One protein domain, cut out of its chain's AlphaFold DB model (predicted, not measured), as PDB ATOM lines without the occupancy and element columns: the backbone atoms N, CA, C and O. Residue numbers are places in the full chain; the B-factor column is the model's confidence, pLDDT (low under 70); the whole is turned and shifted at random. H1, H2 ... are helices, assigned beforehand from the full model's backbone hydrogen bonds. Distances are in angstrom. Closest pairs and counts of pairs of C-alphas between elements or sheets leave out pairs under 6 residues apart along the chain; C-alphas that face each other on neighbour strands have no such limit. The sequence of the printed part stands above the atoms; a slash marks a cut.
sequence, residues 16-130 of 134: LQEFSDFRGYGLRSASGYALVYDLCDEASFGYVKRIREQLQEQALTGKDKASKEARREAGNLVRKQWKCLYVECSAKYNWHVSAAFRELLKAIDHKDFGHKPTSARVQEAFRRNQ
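What this domain is: This is residues 16 to 130 of the 134 residues of an uncharacterized protein of Macrostomum lignano (UniProt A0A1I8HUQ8). What shape does the model take? Two long helices, H2 and H4, stand well separated and point nearly the same way, with two long unnamed stretches, residues 22 to 41 and 82 to 96, winding through and beside the gap; H3 folds back beyond the last residues of H2. Little H1 lies off to one side, away from the other helices, and residues 119 to 130, of which 119 to 128 belong to H5, stick out from a loose, open frame. What is it made of? The printed part has 115 residues with five named helices, H1 to H5 in order along the chain, and no named strand; the class is all helix. How closely is it gathered? It is loose, with a radius of gyration of the C-alphas of 17.4 A, and the C-alphas span 46 by 39 by 31 A along their three main axes.

Where its parts are: Where is the longest helix? H2 holds residues 42 to 61, from C-alpha 42 at (35.819, 26.930, -20.767) to C-alpha 61 at (30.140, 25.523, 7.624), 29.0 A in all. Which helices follow it? H3 holds residues 68 to 81 and measures 19.5 A from first to last C-alpha. H4 holds residues 97 to 113 and measures 24.8 A, and H5 holds residues 118 to 128 and measures 15.9 A, ending with C-alpha 128 at (-5.540, 16.921, -5.193). What comes before H2? H1 holds residues 16 to 21 and measures 8.7 A, beginning with C-alpha 16 at (23.503, 38.358, 6.646).

How they stand to each other: What does H2 touch? H2 and H3 only just touch, with 3 pairs of C-alphas within 8 A; the closest C-alphas are those of Leu 60 and Gly 75, 6.1 A apart. H2 takes part with residue 60 alone and H3 with residues 71 to 75 alone. How do these two helices run? They form a helical hairpin, running opposite ways at 38 degrees, a tilt that is only just steep, and their centres are 17.7 A apart. Which helices stay apart? H4 is apart from H2, H3 and H5, H5 is apart from H2 and H3 as well, and H1 is apart from the other four helices. How regular are the hydrogen-bond distances along the helix backbones? In H1, H2, H3 and H4 each O of residue i and N of residue i+4 inside the helix are within hydrogen-bond range, and in H5 this holds for 6 of 7 pairs.

The domain as a whole: How far does the printed part reach? The two C-alphas farthest apart are those of Lys 68 and Gln 130, at 49.2 A, and the first and last printed C-alphas, those of Leu 16 and Gln 130, are 41.7 A apart. Residues 20 to 25, 64 to 69 and 119 to 130 stand free, and of the last stretch 119 to 128 belong to H5. Which links are long? The link from H1 to H2, with 20 residues, and the link from H3 to H4, with 15 residues, are long; the link from H2 to H3 is short, and the one from H4 to H5 is tight. The printed part has no cut. Where is the model's confidence low? The mean pLDDT of the printed part is 70.4, and 49 residues are under 70: residue 24, residues 58 to 85 and residues 111 to 130. H3 has a mean pLDDT of 49 and H5 of 51.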
ATOM      1  N   LEU A  16      23.359  36.903   6.691       80.31
ATOM      2  CA  LEU A  16      23.503  38.358   6.646       80.31
ATOM      3  C   LEU A  16      24.051  38.814   5.288       80.31
ATOM      4  O   LEU A  16      23.544  39.774   4.711       80.31
ATOM      5  N   GLN A  17      25.034  38.093   4.748       80.75
ATOM      6  CA  GLN A  17      25.573  38.333   3.411       80.75
ATOM      7  C   GLN A  17      24.541  38.017   2.322       80.75
ATOM      8  O   GLN A  17      24.328  38.816   1.417       80.75
ATOM      9  N   GLU A  18      23.826  36.896   2.449       83.56
ATOM     10  CA  GLU A  18      22.707  36.565   1.559       83.56
ATOM     11  C   GLU A  18      21.652  37.678   1.528       83.56
ATOM     12  O   GLU A  18      21.225  38.109   0.458       83.56
ATOM     13  N   PHE A  19      21.265  38.179   2.704       80.56
ATOM     14  CA  PHE A  19      20.301  39.265   2.819       80.56
ATOM     15  C   PHE A  19      20.822  40.586   2.252       80.56
ATOM     16  O   PHE A  19      20.031  41.379   1.751       80.56
ATOM     17  N   SER A  20      22.124  40.849   2.336       83.75
ATOM     18  CA  SER A  20      22.707  42.112   1.877       83.75
ATOM     19  C   SER A  20      22.865  42.136   0.359       83.75
ATOM     20  O   SER A  20      22.382  43.067  -0.284       83.75
ATOM     21  N   ASP A  21      23.464  41.084  -0.202       80.69
ATOM     22  CA  ASP A  21      23.953  41.063  -1.584       80.69
ATOM     23  C   ASP A  21      23.014  40.333  -2.558       80.69
ATOM     24  O   ASP A  21      23.024  40.607  -3.757       80.69
ATOM     25  N   PHE A  22      22.167  39.426  -2.059       79.44
ATOM     26  CA  PHE A  22      21.342  38.522  -2.875       79.44
ATOM     27  C   PHE A  22      19.853  38.576  -2.500       79.44
ATOM     28  O   PHE A  22      19.127  37.588  -2.660       79.44
ATOM     29  N   ARG A  23      19.396  39.726  -1.979       73.31
ATOM     30  CA  ARG A  23      18.024  39.980  -1.500       73.31
ATOM     31  C   ARG A  23      16.977  39.252  -2.360       73.31
ATOM     32  O   ARG A  23      16.799  39.571  -3.530       73.31
ATOM     33  N   GLY A  24      16.252  38.301  -1.771       69.75
ATOM     34  CA  GLY A  24      15.096  37.653  -2.408       69.75
ATOM     35  C   GLY A  24      15.376  36.405  -3.255       69.75
ATOM     36  O   GLY A  24      14.411  35.740  -3.636       69.75
ATOM     37  N   TYR A  25      16.641  36.032  -3.495       80.00
ATOM     38  CA  TYR A  25      16.974  34.806  -4.240       80.00
ATOM     39  C   TYR A  25      16.922  33.535  -3.381       80.00
ATOM     40  O   TYR A  25      16.724  32.446  -3.913       80.00
ATOM     41  N   GLY A  26      17.056  33.664  -2.054       78.81
ATOM     42  CA  GLY A  26      16.948  32.536  -1.121       78.81
ATOM     43  C   GLY A  26      17.962  31.424  -1.395       78.81
ATOM     44  O   GLY A  26      17.639  30.249  -1.204       78.81
ATOM     45  N   LEU A  27      19.161  31.798  -1.857       83.75
ATOM     46  CA  LEU A  27      20.250  30.905  -2.234       83.75
ATOM     47  C   LEU A  27      20.502  29.837  -1.173       83.75
ATOM     48  O   LEU A  27      20.471  28.668  -1.514       83.75
ATOM     49  N   ARG A  28      20.677  30.183   0.109       80.81
ATOM     50  CA  ARG A  28      21.010  29.189   1.155       80.81
ATOM     51  C   ARG A  28      19.827  28.303   1.536       80.81
ATOM     52  O   ARG A  28      20.024  27.211   2.064       80.81
ATOM     53  N   SER A  29      18.609  28.774   1.282       78.62
ATOM     54  CA  SER A  29      17.361  28.064   1.586       78.62
ATOM     55  C   SER A  29      16.863  27.159   0.451       78.62
ATOM     56  O   SER A  29      15.849  26.483   0.614       78.62
ATOM     57  N   ALA A  30      17.548  27.135  -0.696       84.62
ATOM     58  CA  ALA A  30      17.116  26.370  -1.858       84.62
ATOM     59  C   ALA A  30      17.219  24.849  -1.631       84.62
ATOM     60  O   ALA A  30      18.217  24.337  -1.120       84.62
ATOM     61  N   SER A  31      16.201  24.106  -2.080       82.38
ATOM     62  CA  SER A  31      16.172  22.635  -2.002       82.38
ATOM     63  C   SER A  31      17.173  21.963  -2.952       82.38
ATOM     64  O   SER A  31      17.641  20.856  -2.684       82.38
ATOM     65  N   GLY A  32      17.524  22.632  -4.052       85.25
ATOM     66  CA  GLY A  32      18.480  22.159  -5.046       85.25
ATOM     67  C   GLY A  32      18.940  23.287  -5.965       85.25
ATOM     68  O   GLY A  32      18.298  24.334  -6.041       85.25
ATOM     69  N   TYR A  33      20.053  23.056  -6.656       87.44
ATOM     70  CA  TYR A  33      20.706  24.036  -7.521       87.44
ATOM     71  C   TYR A  33      20.953  23.407  -8.889       87.44
ATOM     72  O   TYR A  33      21.427  22.273  -8.968       87.44
ATOM     73  N   ALA A  34      20.659  24.151  -9.951       89.56
ATOM     74  CA  ALA A  34      21.060  23.814 -11.310       89.56
ATOM     75  C   ALA A  34      22.223  24.730 -11.696       89.56
ATOM     76  O   ALA A  34      22.058  25.946 -11.748       89.56
ATOM     77  N   LEU A  35      23.405  24.155 -11.920       89.62
ATOM     78  CA  LEU A  35      24.571  24.899 -12.389       89.62
ATOM     79  C   LEU A  35      24.714  24.666 -13.890       89.62
ATOM     80  O   LEU A  35      24.885  23.526 -14.319       89.62
ATOM     81  N   VAL A  36      24.621  25.738 -14.671       90.31
ATOM     82  CA  VAL A  36      24.631  25.688 -16.136       90.31
ATOM     83  C   VAL A  36      25.921  26.314 -16.643       90.31
ATOM     84  O   VAL A  36      26.315  27.383 -16.180       90.31
ATOM     85  N   TYR A  37      26.569  25.639 -17.584       88.56
ATOM     86  CA  TYR A  37      27.740  26.131 -18.299       88.56
ATOM     87  C   TYR A  37      27.593  25.811 -19.789       88.56
ATOM     88  O   TYR A  37      26.784  24.960 -20.166       88.56
ATOM     89  N   ASP A  38      28.354  26.508 -20.622       86.31
ATOM     90  CA  ASP A  38      28.399  26.290 -22.063       86.31
ATOM     91  C   ASP A  38      29.559  25.341 -22.408       86.31
ATOM     92  O   ASP A  38      30.678  25.502 -21.921       86.31
ATOM     93  N   LEU A  39      29.299  24.348 -23.262       81.62
ATOM     94  CA  LEU A  39      30.309  23.402 -23.748       81.62
ATOM     95  C   LEU A  39      31.392  24.091 -24.590       81.62
ATOM     96  O   LEU A  39      32.509  23.588 -24.671       81.62
ATOM     97  N   CYS A  40      31.061  25.220 -25.220       85.06
ATOM     98  CA  CYS A  40      31.978  25.979 -26.065       85.06
ATOM     99  C   CYS A  40      32.762  27.064 -25.311       85.06
ATOM    100  O   CYS A  40      33.629  27.691 -25.914       85.06
ATOM    101  N   ASP A  41      32.489  27.289 -24.020       85.81
ATOM    102  CA  ASP A  41      33.184  28.290 -23.202       85.81
ATOM    103  C   ASP A  41      33.772  27.669 -21.927       85.81
ATOM    104  O   ASP A  41      33.078  27.428 -20.936       85.81
ATOM    105  N   GLU A  42      35.090  27.471 -21.917       85.69
ATOM    106  CA  GLU A  42      35.819  26.930 -20.767       85.69
ATOM    107  C   GLU A  42      35.729  27.839 -19.527       85.69
ATOM    108  O   GLU A  42      35.700  27.350 -18.390       85.69
ATOM    109  N   ALA A  43      35.615  29.160 -19.714       89.62
ATOM    110  CA  ALA A  43      35.486  30.093 -18.599       89.62
ATOM    111  C   ALA A  43      34.169  29.873 -17.839       89.62
ATOM    112  O   ALA A  43      34.150  29.943 -16.603       89.62
ATOM    113  N   SER A  44      33.090  29.532 -18.552       84.56
ATOM    114  CA  SER A  44      31.798  29.179 -17.954       84.56
ATOM    115  C   SER A  44      31.885  27.914 -17.088       84.56
ATOM    116  O   SER A  44      31.333  27.874 -15.983       84.56
ATOM    117  N   PHE A  45      32.657  26.909 -17.518       85.31
ATOM    118  CA  PHE A  45      32.904  25.705 -16.727       85.31
ATOM    119  C   PHE A  45      33.733  26.012 -15.476       85.31
ATOM    120  O   PHE A  45      33.375  25.597 -14.370       85.31
ATOM    121  N   GLY A  46      34.806  26.797 -15.622       86.62
ATOM    122  CA  GLY A  46      35.612  27.265 -14.492       86.62
ATOM    123  C   GLY A  46      34.780  28.047 -13.470       86.62
ATOM    124  O   GLY A  46      34.925  27.856 -12.261       86.62
ATOM    125  N   TYR A  47      33.853  28.884 -13.938       89.25
ATOM    126  CA  TYR A  47      32.893  29.586 -13.091       89.25
ATOM    127  C   TYR A  47      31.993  28.622 -12.303       89.25
ATOM    128  O   TYR A  47      31.953  28.701 -11.072       89.25
ATOM    129  N   VAL A  48      31.331  27.677 -12.979       86.88
ATOM    130  CA  VAL A  48      30.457  26.687 -12.328       86.88
ATOM    131  C   VAL A  48      31.226  25.842 -11.315       86.88
ATOM    132  O   VAL A  48      30.730  25.592 -10.213       86.88
ATOM    133  N   LYS A  49      32.460  25.449 -11.645       86.06
ATOM    134  CA  LYS A  49      33.345  24.710 -10.741       86.06
ATOM    135  C   LYS A  49      33.617  25.490  -9.452       86.06
ATOM    136  O   LYS A  49      33.429  24.930  -8.374       86.06
ATOM    137  N   ARG A  50      33.963  26.780  -9.546       90.19
ATOM    138  CA  ARG A  50      34.197  27.637  -8.368       90.19
ATOM    139  C   ARG A  50      32.958  27.762  -7.482       90.19
ATOM    140  O   ARG A  50      33.056  27.606  -6.268       90.19
ATOM    141  N   ILE A  51      31.785  28.003  -8.071       88.81
ATOM    142  CA  ILE A  51      30.531  28.112  -7.303       88.81
ATOM    143  C   ILE A  51      30.188  26.783  -6.620       88.81
ATOM    144  O   ILE A  51      29.786  26.768  -5.456       88.81
ATOM    145  N   ARG A  52      30.393  25.654  -7.308       85.31
ATOM    146  CA  ARG A  52      30.199  24.318  -6.731       85.31
ATOM    147  C   ARG A  52      31.108  24.082  -5.524       85.31
ATOM    148  O   ARG A  52      30.637  23.545  -4.524       85.31
ATOM    149  N   GLU A  53      32.384  24.446  -5.618       85.44
ATOM    150  CA  GLU A  53      33.349  24.304  -4.520       85.44
ATOM    151  C   GLU A  53      32.905  25.117  -3.296       85.44
ATOM    152  O   GLU A  53      32.790  24.566  -2.201       85.44
ATOM    153  N   GLN A  54      32.503  26.375  -3.497       85.31
ATOM    154  CA  GLN A  54      31.971  27.220  -2.423       85.31
ATOM    155  C   GLN A  54      30.704  26.631  -1.789       85.31
ATOM    156  O   GLN A  54      30.569  26.618  -0.568       85.31
ATOM    157  N   LEU A  55      29.779  26.100  -2.590       82.19
ATOM    158  CA  LEU A  55      28.556  25.477  -2.082       82.19
ATOM    159  C   LEU A  55      28.854  24.255  -1.202       82.19
ATOM    160  O   LEU A  55      28.210  24.057  -0.170       82.19
ATOM    161  N   GLN A  56      29.860  23.459  -1.577       75.81
ATOM    162  CA  GLN A  56      30.329  22.340  -0.763       75.81
ATOM    163  C   GLN A  56      30.950  22.820   0.553       75.81
ATOM    164  O   GLN A  56      30.643  22.257   1.600       75.81
ATOM    165  N   GLU A  57      31.768  23.870   0.533       75.56
ATOM    166  CA  GLU A  57      32.376  24.445   1.740       75.56
ATOM    167  C   GLU A  57      31.342  25.061   2.692       75.56
ATOM    168  O   GLU A  57      31.405  24.867   3.912       75.56
ATOM    169  N   GLN A  58      30.341  25.765   2.157       67.56
ATOM    170  CA  GLN A  58      29.294  26.380   2.972       67.56
ATOM    171  C   GLN A  58      28.311  25.351   3.534       67.56
ATOM    172  O   GLN A  58      27.847  25.515   4.662       67.56
ATOM    173  N   ALA A  59      28.049  24.247   2.827       61.72
ATOM    174  CA  ALA A  59      27.295  23.122   3.384       61.72
ATOM    175  C   ALA A  59      27.999  22.482   4.599       61.72
ATOM    176  O   ALA A  59      27.329  21.944   5.481       61.72
ATOM    177  N   LEU A  60      29.335  22.567   4.679       50.72
ATOM    178  CA  LEU A  60      30.128  22.105   5.830       50.72
ATOM    179  C   LEU A  60      30.172  23.124   6.978       50.72
ATOM    180  O   LEU A  60      30.351  22.741   8.135       50.72
ATOM    181  N   THR A  61      30.022  24.411   6.664       49.69
ATOM    182  CA  THR A  61      30.140  25.523   7.624       49.69
ATOM    183  C   THR A  61      28.782  25.932   8.210       49.69
ATOM    184  O   THR A  61      28.698  26.421   9.335       49.69
ATOM    185  N   GLY A  62      27.691  25.693   7.481       46.59
ATOM    186  CA  GLY A  62      26.337  26.119   7.821       46.59
ATOM    187  C   GLY A  62      25.574  25.182   8.755       46.59
ATOM    188  O   GLY A  62      24.516  24.702   8.368       46.59
ATOM    189  N   LYS A  63      26.060  24.960   9.981       46.53
ATOM    190  CA  LYS A  63      25.219  24.676  11.162       46.53
ATOM    191  C   LYS A  63      25.944  25.170  12.410       46.53
ATOM    192  O   LYS A  63      27.043  24.701  12.714       46.53
ATOM    193  N   ASP A  64      25.318  26.093  13.132       50.09
ATOM    194  CA  ASP A  64      25.752  26.514  14.461       50.09
ATOM    195  C   ASP A  64      26.133  25.298  15.325       50.09
ATOM    196  O   ASP A  64      25.384  24.331  15.441       50.09
ATOM    197  N   LYS A  65      27.357  25.332  15.870       42.69
ATOM    198  CA  LYS A  65      27.908  24.460  16.930       42.69
ATOM    199  C   LYS A  65      27.530  22.957  16.918       42.69
ATOM    200  O   LYS A  65      27.351  22.373  17.979       42.69
ATOM    201  N   ALA A  66      27.510  22.278  15.770       44.19
ATOM    202  CA  ALA A  66      27.495  20.804  15.739       44.19
ATOM    203  C   ALA A  66      28.930  20.231  15.707       44.19
ATOM    204  O   ALA A  66      29.765  20.738  14.956       44.19
ATOM    205  N   SER A  67      29.207  19.215  16.539       53.62
ATOM    206  CA  SER A  67      30.529  18.618  16.826       53.62
ATOM    207  C   SER A  67      31.393  18.324  15.591       53.62
ATOM    208  O   SER A  67      30.878  17.988  14.523       53.62
ATOM    209  N   LYS A  68      32.725  18.401  15.739       49.91
ATOM    210  CA  LYS A  68      33.718  18.094  14.686       49.91
ATOM    211  C   LYS A  68      33.467  16.733  14.014       49.91
ATOM    212  O   LYS A  68      33.692  16.612  12.811       49.91
ATOM    213  N   GLU A  69      32.960  15.740  14.747       47.75
ATOM    214  CA  GLU A  69      32.616  14.417  14.214       47.75
ATOM    215  C   GLU A  69      31.384  14.455  13.300       47.75
ATOM    216  O   GLU A  69      31.452  13.946  12.184       47.75
ATOM    217  N   ALA A  70      30.308  15.148  13.700       52.00
ATOM    218  CA  ALA A  70      29.103  15.327  12.881       52.00
ATOM    219  C   ALA A  70      29.397  16.116  11.595       52.00
ATOM    220  O   ALA A  70      28.792  15.862  10.557       52.00
ATOM    221  N   ARG A  71      30.375  17.035  11.632       52.72
ATOM    222  CA  ARG A  71      30.884  17.754  10.449       52.72
ATOM    223  C   ARG A  71      31.651  16.838   9.499       52.72
ATOM    224  O   ARG A  71      31.477  16.937   8.289       52.72
ATOM    225  N   ARG A  72      32.494  15.943  10.031       52.53
ATOM    226  CA  ARG A  72      33.259  14.980   9.224       52.53
ATOM    227  C   ARG A  72      32.342  13.927   8.610       52.53
ATOM    228  O   ARG A  72      32.520  13.562   7.454       52.53
ATOM    229  N   GLU A  73      31.343  13.479   9.359       51.12
ATOM    230  CA  GLU A  73      30.362  12.505   8.901       51.12
ATOM    231  C   GLU A  73      29.384  13.117   7.896       51.12
ATOM    232  O   GLU A  73      29.240  12.563   6.812       51.12
ATOM    233  N   ALA A  74      28.833  14.312   8.155       51.00
ATOM    234  CA  ALA A  74      28.022  15.051   7.184       51.00
ATOM    235  C   ALA A  74      28.823  15.415   5.929       51.00
ATOM    236  O   ALA A  74      28.312  15.278   4.824       51.00
ATOM    237  N   GLY A  75      30.090  15.813   6.065       49.41
ATOM    238  CA  GLY A  75      30.955  16.088   4.921       49.41
ATOM    239  C   GLY A  75      31.285  14.845   4.102       49.41
ATOM    240  O   GLY A  75      31.262  14.901   2.873       49.41
ATOM    241  N   ASN A  76      31.503  13.702   4.754       49.44
ATOM    242  CA  ASN A  76      31.674  12.420   4.077       49.44
ATOM    243  C   ASN A  76      30.364  11.928   3.442       49.44
ATOM    244  O   ASN A  76      30.414  11.359   2.355       49.44
ATOM    245  N   LEU A  77      29.206  12.184   4.062       48.12
ATOM    246  CA  LEU A  77      27.885  11.856   3.524       48.12
ATOM    247  C   LEU A  77      27.553  12.738   2.314       48.12
ATOM    248  O   LEU A  77      27.142  12.229   1.282       48.12
ATOM    249  N   VAL A  78      27.809  14.046   2.389       50.03
ATOM    250  CA  VAL A  78      27.608  14.993   1.282       50.03
ATOM    251  C   VAL A  78      28.547  14.663   0.121       50.03
ATOM    252  O   VAL A  78      28.093  14.543  -1.015       50.03
ATOM    253  N   ARG A  79      29.832  14.399   0.396       48.72
ATOM    254  CA  ARG A  79      30.800  13.961  -0.625       48.72
ATOM    255  C   ARG A  79      30.457  12.600  -1.243       48.72
ATOM    256  O   ARG A  79      30.708  12.422  -2.430       48.72
ATOM    257  N   LYS A  80      29.891  11.652  -0.481       45.88
ATOM    258  CA  LYS A  80      29.488  10.323  -0.991       45.88
ATOM    259  C   LYS A  80      28.127  10.314  -1.694       45.88
ATOM    260  O   LYS A  80      27.928   9.506  -2.595       45.88
ATOM    261  N   GLN A  81      27.189  11.162  -1.278       41.84
ATOM    262  CA  GLN A  81      25.778  11.063  -1.668       41.84
ATOM    263  C   GLN A  81      25.363  12.100  -2.716       41.84
ATOM    264  O   GLN A  81      24.392  11.876  -3.436       41.84
ATOM    265  N   TRP A  82      26.115  13.193  -2.880       51.53
ATOM    266  CA  TRP A  82      25.834  14.192  -3.910       51.53
ATOM    267  C   TRP A  82      26.540  13.774  -5.200       51.53
ATOM    268  O   TRP A  82      27.555  14.343  -5.601       51.53
ATOM    269  N   LYS A  83      25.989  12.739  -5.847       53.22
ATOM    270  CA  LYS A  83      26.219  12.485  -7.272       53.22
ATOM    271  C   LYS A  83      25.745  13.738  -8.001       53.22
ATOM    272  O   LYS A  83      24.545  13.945  -8.147       53.22
ATOM    273  N   CYS A  84      26.676  14.623  -8.352       57.38
ATOM    274  CA  CYS A  84      26.372  15.791  -9.168       57.38
ATOM    275  C   CYS A  84      25.830  15.255 -10.489       57.38
ATOM    276  O   CYS A  84      26.566  14.638 -11.256       57.38
ATOM    277  N   LEU A  85      24.524  15.385 -10.680       68.56
ATOM    278  CA  LEU A  85      23.873  14.873 -11.865       68.56
ATOM    279  C   LEU A  85      24.303  15.741 -13.050       68.56
ATOM    280  O   LEU A  85      24.102  16.953 -13.037       68.56
ATOM    281  N   TYR A  86      24.925  15.113 -14.040       78.56
ATOM    282  CA  TYR A  86      25.318  15.753 -15.287       78.56
ATOM    283  C   TYR A  86      24.280  15.445 -16.362       78.56
ATOM    284  O   TYR A  86      23.920  14.283 -16.555       78.56
ATOM    285  N   VAL A  87      23.800  16.483 -17.043       80.88
ATOM    286  CA  VAL A  87      22.877  16.361 -18.173       80.88
ATOM    287  C   VAL A  87      23.305  17.352 -19.241       80.88
ATOM    288  O   VAL A  87      23.289  18.561 -19.015       80.88
ATOM    289  N   GLU A  88      23.649  16.839 -20.417       82.06
ATOM    290  CA  GLU A  88      23.819  17.669 -21.606       82.06
ATOM    291  C   GLU A  88      22.448  18.078 -22.119       82.06
ATOM    292  O   GLU A  88      21.563  17.237 -22.300       82.06
ATOM    293  N   CYS A  89      22.266  19.376 -22.341       82.62
ATOM    294  CA  CYS A  89      21.027  19.927 -22.858       82.62
ATOM    295  C   CYS A  89      21.300  21.116 -23.778       82.62
ATOM    296  O   CYS A  89      22.324  21.787 -23.679       82.62
ATOM    297  N   SER A  90      20.361  21.379 -24.682       83.19
ATOM    298  CA  SER A  90      20.369  22.579 -25.511       83.19
ATOM    299  C   SER A  90      19.042  23.296 -25.353       83.19
ATOM    300  O   SER A  90      18.015  22.832 -25.849       83.19
ATOM    301  N   ALA A  91      19.067  24.451 -24.687       87.44
ATOM    302  CA  ALA A  91      17.892  25.308 -24.566       87.44
ATOM    303  C   ALA A  91      17.407  25.791 -25.943       87.44
ATOM    304  O   ALA A  91      16.205  25.818 -26.195       87.44
ATOM    305  N   LYS A  92      18.340  26.076 -26.866       87.06
ATOM    306  CA  LYS A  92      18.040  26.530 -28.233       87.06
ATOM    307  C   LYS A  92      17.202  25.521 -29.022       87.06
ATOM    308  O   LYS A  92      16.291  25.923 -29.736       87.06
ATOM    309  N   TYR A  93      17.506  24.230 -28.890       90.31
ATOM    310  CA  TYR A  93      16.799  23.155 -29.598       90.31
ATOM    311  C   TYR A  93      15.773  22.426 -28.721       90.31
ATOM    312  O   TYR A  93      15.249  21.393 -29.130       90.31
ATOM    313  N   ASN A  94      15.507  22.929 -27.509       88.56
ATOM    314  CA  ASN A  94      14.683  22.261 -26.499       88.56
ATOM    315  C   ASN A  94      15.079  20.782 -26.274       88.56
ATOM    316  O   ASN A  94      14.246  19.906 -26.036       88.56
ATOM    317  N   TRP A  95      16.375  20.487 -26.374       88.25
ATOM    318  CA  TRP A  95      16.912  19.136 -26.258       88.25
ATOM    319  C   TRP A  95      17.312  18.869 -24.806       88.25
ATOM    320  O   TRP A  95      18.065  19.643 -24.217       88.25
ATOM    321  N   HIS A  96      16.769  17.803 -24.211       87.62
ATOM    322  CA  HIS A  96      17.003  17.356 -22.825       87.62
ATOM    323  C   HIS A  96      16.678  18.341 -21.685       87.62
ATOM    324  O   HIS A  96      16.823  17.973 -20.519       87.62
ATOM    325  N   VAL A  97      16.147  19.532 -21.965       88.12
ATOM    326  CA  VAL A  97      15.772  20.525 -20.936       88.12
ATOM    327  C   VAL A  97      14.811  19.919 -19.903       88.12
ATOM    328  O   VAL A  97      15.069  19.940 -18.700       88.12
ATOM    329  N   SER A  98      13.738  19.271 -20.363       88.44
ATOM    330  CA  SER A  98      12.765  18.605 -19.485       88.44
ATOM    331  C   SER A  98      13.351  17.417 -18.716       88.44
ATOM    332  O   SER A  98      12.890  17.106 -17.617       88.44
ATOM    333  N   ALA A  99      14.352  16.734 -19.281       84.12
ATOM    334  CA  ALA A  99      15.044  15.643 -18.603       84.12
ATOM    335  C   ALA A  99      15.910  16.184 -17.455       84.12
ATOM    336  O   ALA A  99      15.829  15.658 -16.348       84.12
ATOM    337  N   ALA A 100      16.631  17.289 -17.679       84.12
ATOM    338  CA  ALA A 100      17.443  17.947 -16.657       84.12
ATOM    339  C   ALA A 100      16.608  18.342 -15.425       84.12
ATOM    340  O   ALA A 100      16.952  17.987 -14.296       84.12
ATOM    341  N   PHE A 101      15.455  18.990 -15.632       88.94
ATOM    342  CA  PHE A 101      14.559  19.350 -14.526       88.94
ATOM    343  C   PHE A 101      13.952  18.131 -13.830       88.94
ATOM    344  O   PHE A 101      13.859  18.105 -12.604       88.94
ATOM    345  N   ARG A 102      13.552  17.106 -14.590       87.94
ATOM    346  CA  ARG A 102      12.973  15.882 -14.023       87.94
ATOM    347  C   ARG A 102      13.952  15.179 -13.094       87.94
ATOM    348  O   ARG A 102      13.559  14.760 -12.010       87.94
ATOM    349  N   GLU A 103      15.204  15.041 -13.508       84.50
ATOM    350  CA  GLU A 103      16.216  14.381 -12.692       84.50
ATOM    351  C   GLU A 103      16.600  15.215 -11.461       84.50
ATOM    352  O   GLU A 103      16.756  14.655 -10.376       84.50
ATOM    353  N   LEU A 104      16.644  16.549 -11.575       85.44
ATOM    354  CA  LEU A 104      16.821  17.432 -10.418       85.44
ATOM    355  C   LEU A 104      15.690  17.255  -9.392       85.44
ATOM    356  O   LEU A 104      15.954  17.082  -8.204       85.44
ATOM    357  N   LEU A 105      14.434  17.260  -9.845       87.56
ATOM    358  CA  LEU A 105      13.276  17.077  -8.967       87.56
ATOM    359  C   LEU A 105      13.272  15.693  -8.313       87.56
ATOM    360  O   LEU A 105      13.052  15.600  -7.110       87.56
ATOM    361  N   LYS A 106      13.603  14.628  -9.056       84.88
ATOM    362  CA  LYS A 106      13.771  13.282  -8.485       84.88
ATOM    363  C   LYS A 106      14.842  13.254  -7.392       84.88
ATOM    364  O   LYS A 106      14.651  12.588  -6.376       84.88
ATOM    365  N   ALA A 107      15.961  13.952  -7.591       80.69
ATOM    366  CA  ALA A 107      17.037  14.015  -6.606       80.69
ATOM    367  C   ALA A 107      16.606  14.741  -5.320       80.69
ATOM    368  O   ALA A 107      16.942  14.292  -4.222       80.69
ATOM    369  N   ILE A 108      15.827  15.821  -5.448       83.44
ATOM    370  CA  ILE A 108      15.241  16.548  -4.312       83.44
ATOM    371  C   ILE A 108      14.212  15.661  -3.590       83.44
ATOM    372  O   ILE A 108      14.333  15.425  -2.390       83.44
ATOM    373  N   ASP A 109      13.281  15.059  -4.331       81.00
ATOM    374  CA  ASP A 109      12.232  14.187  -3.792       81.00
ATOM    375  C   ASP A 109      12.788  12.968  -3.044       81.00
ATOM    376  O   ASP A 109      12.214  12.526  -2.043       81.00
ATOM    377  N   HIS A 110      13.890  12.392  -3.535       73.50
ATOM    378  CA  HIS A 110      14.561  11.275  -2.875       73.50
ATOM    379  C   HIS A 110      15.199  11.706  -1.544       73.50
ATOM    380  O   HIS A 110      15.230  10.926  -0.590       73.50
ATOM    381  N   LYS A 111      15.706  12.942  -1.471       65.62
ATOM    382  CA  LYS A 111      16.338  13.510  -0.275       65.62
ATOM    383  C   LYS A 111      15.314  13.855   0.808       65.62
ATOM    384  O   LYS A 111      15.585  13.596   1.976       65.62
ATOM    385  N   ASP A 112      14.155  14.381   0.422       62.16
ATOM    386  CA  ASP A 112      13.141  14.850   1.374       62.16
ATOM    387  C   ASP A 112      12.296  13.719   1.984       62.16
ATOM    388  O   ASP A 112      11.720  13.893   3.056       62.16
ATOM    389  N   PHE A 113      12.218  12.545   1.344       52.53
ATOM    390  CA  PHE A 113      11.212  11.551   1.735       52.53
ATOM    391  C   PHE A 113      11.666  10.094   1.872       52.53
ATOM    392  O   PHE A 113      10.858   9.265   2.303       52.53
ATOM    393  N   GLY A 114      12.899   9.742   1.500       53.28
ATOM    394  CA  GLY A 114      13.298   8.335   1.447       53.28
ATOM    395  C   GLY A 114      12.431   7.497   0.489       53.28
ATOM    396  O   GLY A 114      11.505   7.986  -0.156       53.28
ATOM    397  N   HIS A 115      12.778   6.218   0.352       47.75
ATOM    398  CA  HIS A 115      12.310   5.288  -0.682       47.75
ATOM    399  C   HIS A 115      10.781   5.035  -0.650       47.75
ATOM    400  O   HIS A 115      10.316   4.017  -0.145       47.75
ATOM    401  N   LYS A 116       9.970   5.952  -1.191       44.25
ATOM    402  CA  LYS A 116       8.559   5.702  -1.531       44.25
ATOM    403  C   LYS A 116       8.396   5.727  -3.054       44.25
ATOM    404  O   LYS A 116       8.863   6.677  -3.684       44.25
ATOM    405  N   PRO A 117       7.756   4.712  -3.658       45.12
ATOM    406  CA  PRO A 117       7.688   4.577  -5.107       45.12
ATOM    407  C   PRO A 117       6.917   5.739  -5.749       45.12
ATOM    408  O   PRO A 117       5.821   6.107  -5.321       45.12
ATOM    409  N   THR A 118       7.497   6.292  -6.815       50.66
ATOM    410  CA  THR A 118       7.008   7.441  -7.595       50.66
ATOM    411  C   THR A 118       5.565   7.278  -8.091       50.66
ATOM    412  O   THR A 118       4.837   8.262  -8.200       50.66
ATOM    413  N   SER A 119       5.109   6.045  -8.336       49.31
ATOM    414  CA  SER A 119       3.748   5.739  -8.804       49.31
ATOM    415  C   SER A 119       2.656   6.097  -7.790       49.31
ATOM    416  O   SER A 119       1.610   6.610  -8.183       49.31
ATOM    417  N   ALA A 120       2.911   5.908  -6.490       48.66
ATOM    418  CA  ALA A 120       1.952   6.247  -5.436       48.66
ATOM    419  C   ALA A 120       1.732   7.770  -5.324       48.66
ATOM    420  O   ALA A 120       0.642   8.228  -4.994       48.66
ATOM    421  N   ARG A 121       2.754   8.565  -5.668       49.31
ATOM    422  CA  ARG A 121       2.731  10.034  -5.573       49.31
ATOM    423  C   ARG A 121       2.005  10.711  -6.720       49.31
ATOM    424  O   ARG A 121       1.291  11.684  -6.494       49.31
ATOM    425  N   VAL A 122       2.173  10.202  -7.942       51.28
ATOM    426  CA  VAL A 122       1.506  10.768  -9.125       51.28
ATOM    427  C   VAL A 122      -0.011  10.638  -8.990       51.28
ATOM    428  O   VAL A 122      -0.721  11.589  -9.302       51.28
ATOM    429  N   GLN A 123      -0.509   9.522  -8.445       50.75
ATOM    430  CA  GLN A 123      -1.940   9.349  -8.167       50.75
ATOM    431  C   GLN A 123      -2.458  10.313  -7.090       50.75
ATOM    432  O   GLN A 123      -3.552  10.853  -7.241       50.75
ATOM    433  N   GLU A 124      -1.695  10.568  -6.026       47.78
ATOM    434  CA  GLU A 124      -2.124  11.470  -4.949       47.78
ATOM    435  C   GLU A 124      -2.106  12.949  -5.380       47.78
ATOM    436  O   GLU A 124      -3.041  13.696  -5.085       47.78
ATOM    437  N   ALA A 125      -1.099  13.360  -6.158       51.97
ATOM    438  CA  ALA A 125      -1.023  14.702  -6.734       51.97
ATOM    439  C   ALA A 125      -2.113  14.948  -7.797       51.97
ATOM    440  O   ALA A 125      -2.692  16.033  -7.833       51.97
ATOM    441  N   PHE A 126      -2.453  13.941  -8.615       50.84
ATOM    442  CA  PHE A 126      -3.575  14.038  -9.560       50.84
ATOM    443  C   PHE A 126      -4.930  14.141  -8.856       50.84
ATOM    444  O   PHE A 126      -5.804  14.851  -9.342       50.84
ATOM    445  N   ARG A 127      -5.114  13.472  -7.707       53.06
ATOM    446  CA  ARG A 127      -6.359  13.567  -6.922       53.06
ATOM    447  C   ARG A 127      -6.545  14.935  -6.268       53.06
ATOM    448  O   ARG A 127      -7.674  15.396  -6.175       53.06
ATOM    449  N   ARG A 128      -5.462  15.591  -5.832       52.62
ATOM    450  CA  ARG A 128      -5.540  16.921  -5.193       52.62
ATOM    451  C   ARG A 128      -5.726  18.076  -6.179       52.62
ATOM    452  O   ARG A 128      -6.208  19.123  -5.770       52.62
ATOM    453  N   ASN A 129      -5.393  17.875  -7.454       51.66
ATOM    454  CA  ASN A 129      -5.430  18.918  -8.484       51.66
ATOM    455  C   ASN A 129      -6.585  18.754  -9.492       51.66
ATOM    456  O   ASN A 129      -6.504  19.280 -10.602       51.66
ATOM    457  N   GLN A 130      -7.662  18.041  -9.139       48.06
ATOM    458  CA  GLN A 130      -8.864  18.008  -9.976       48.06
ATOM    459  C   GLN A 130      -9.606  19.344  -9.865       48.06
ATOM    460  O   GLN A 130     -10.413  19.559  -8.968       48.06
TER     461      GLN A 130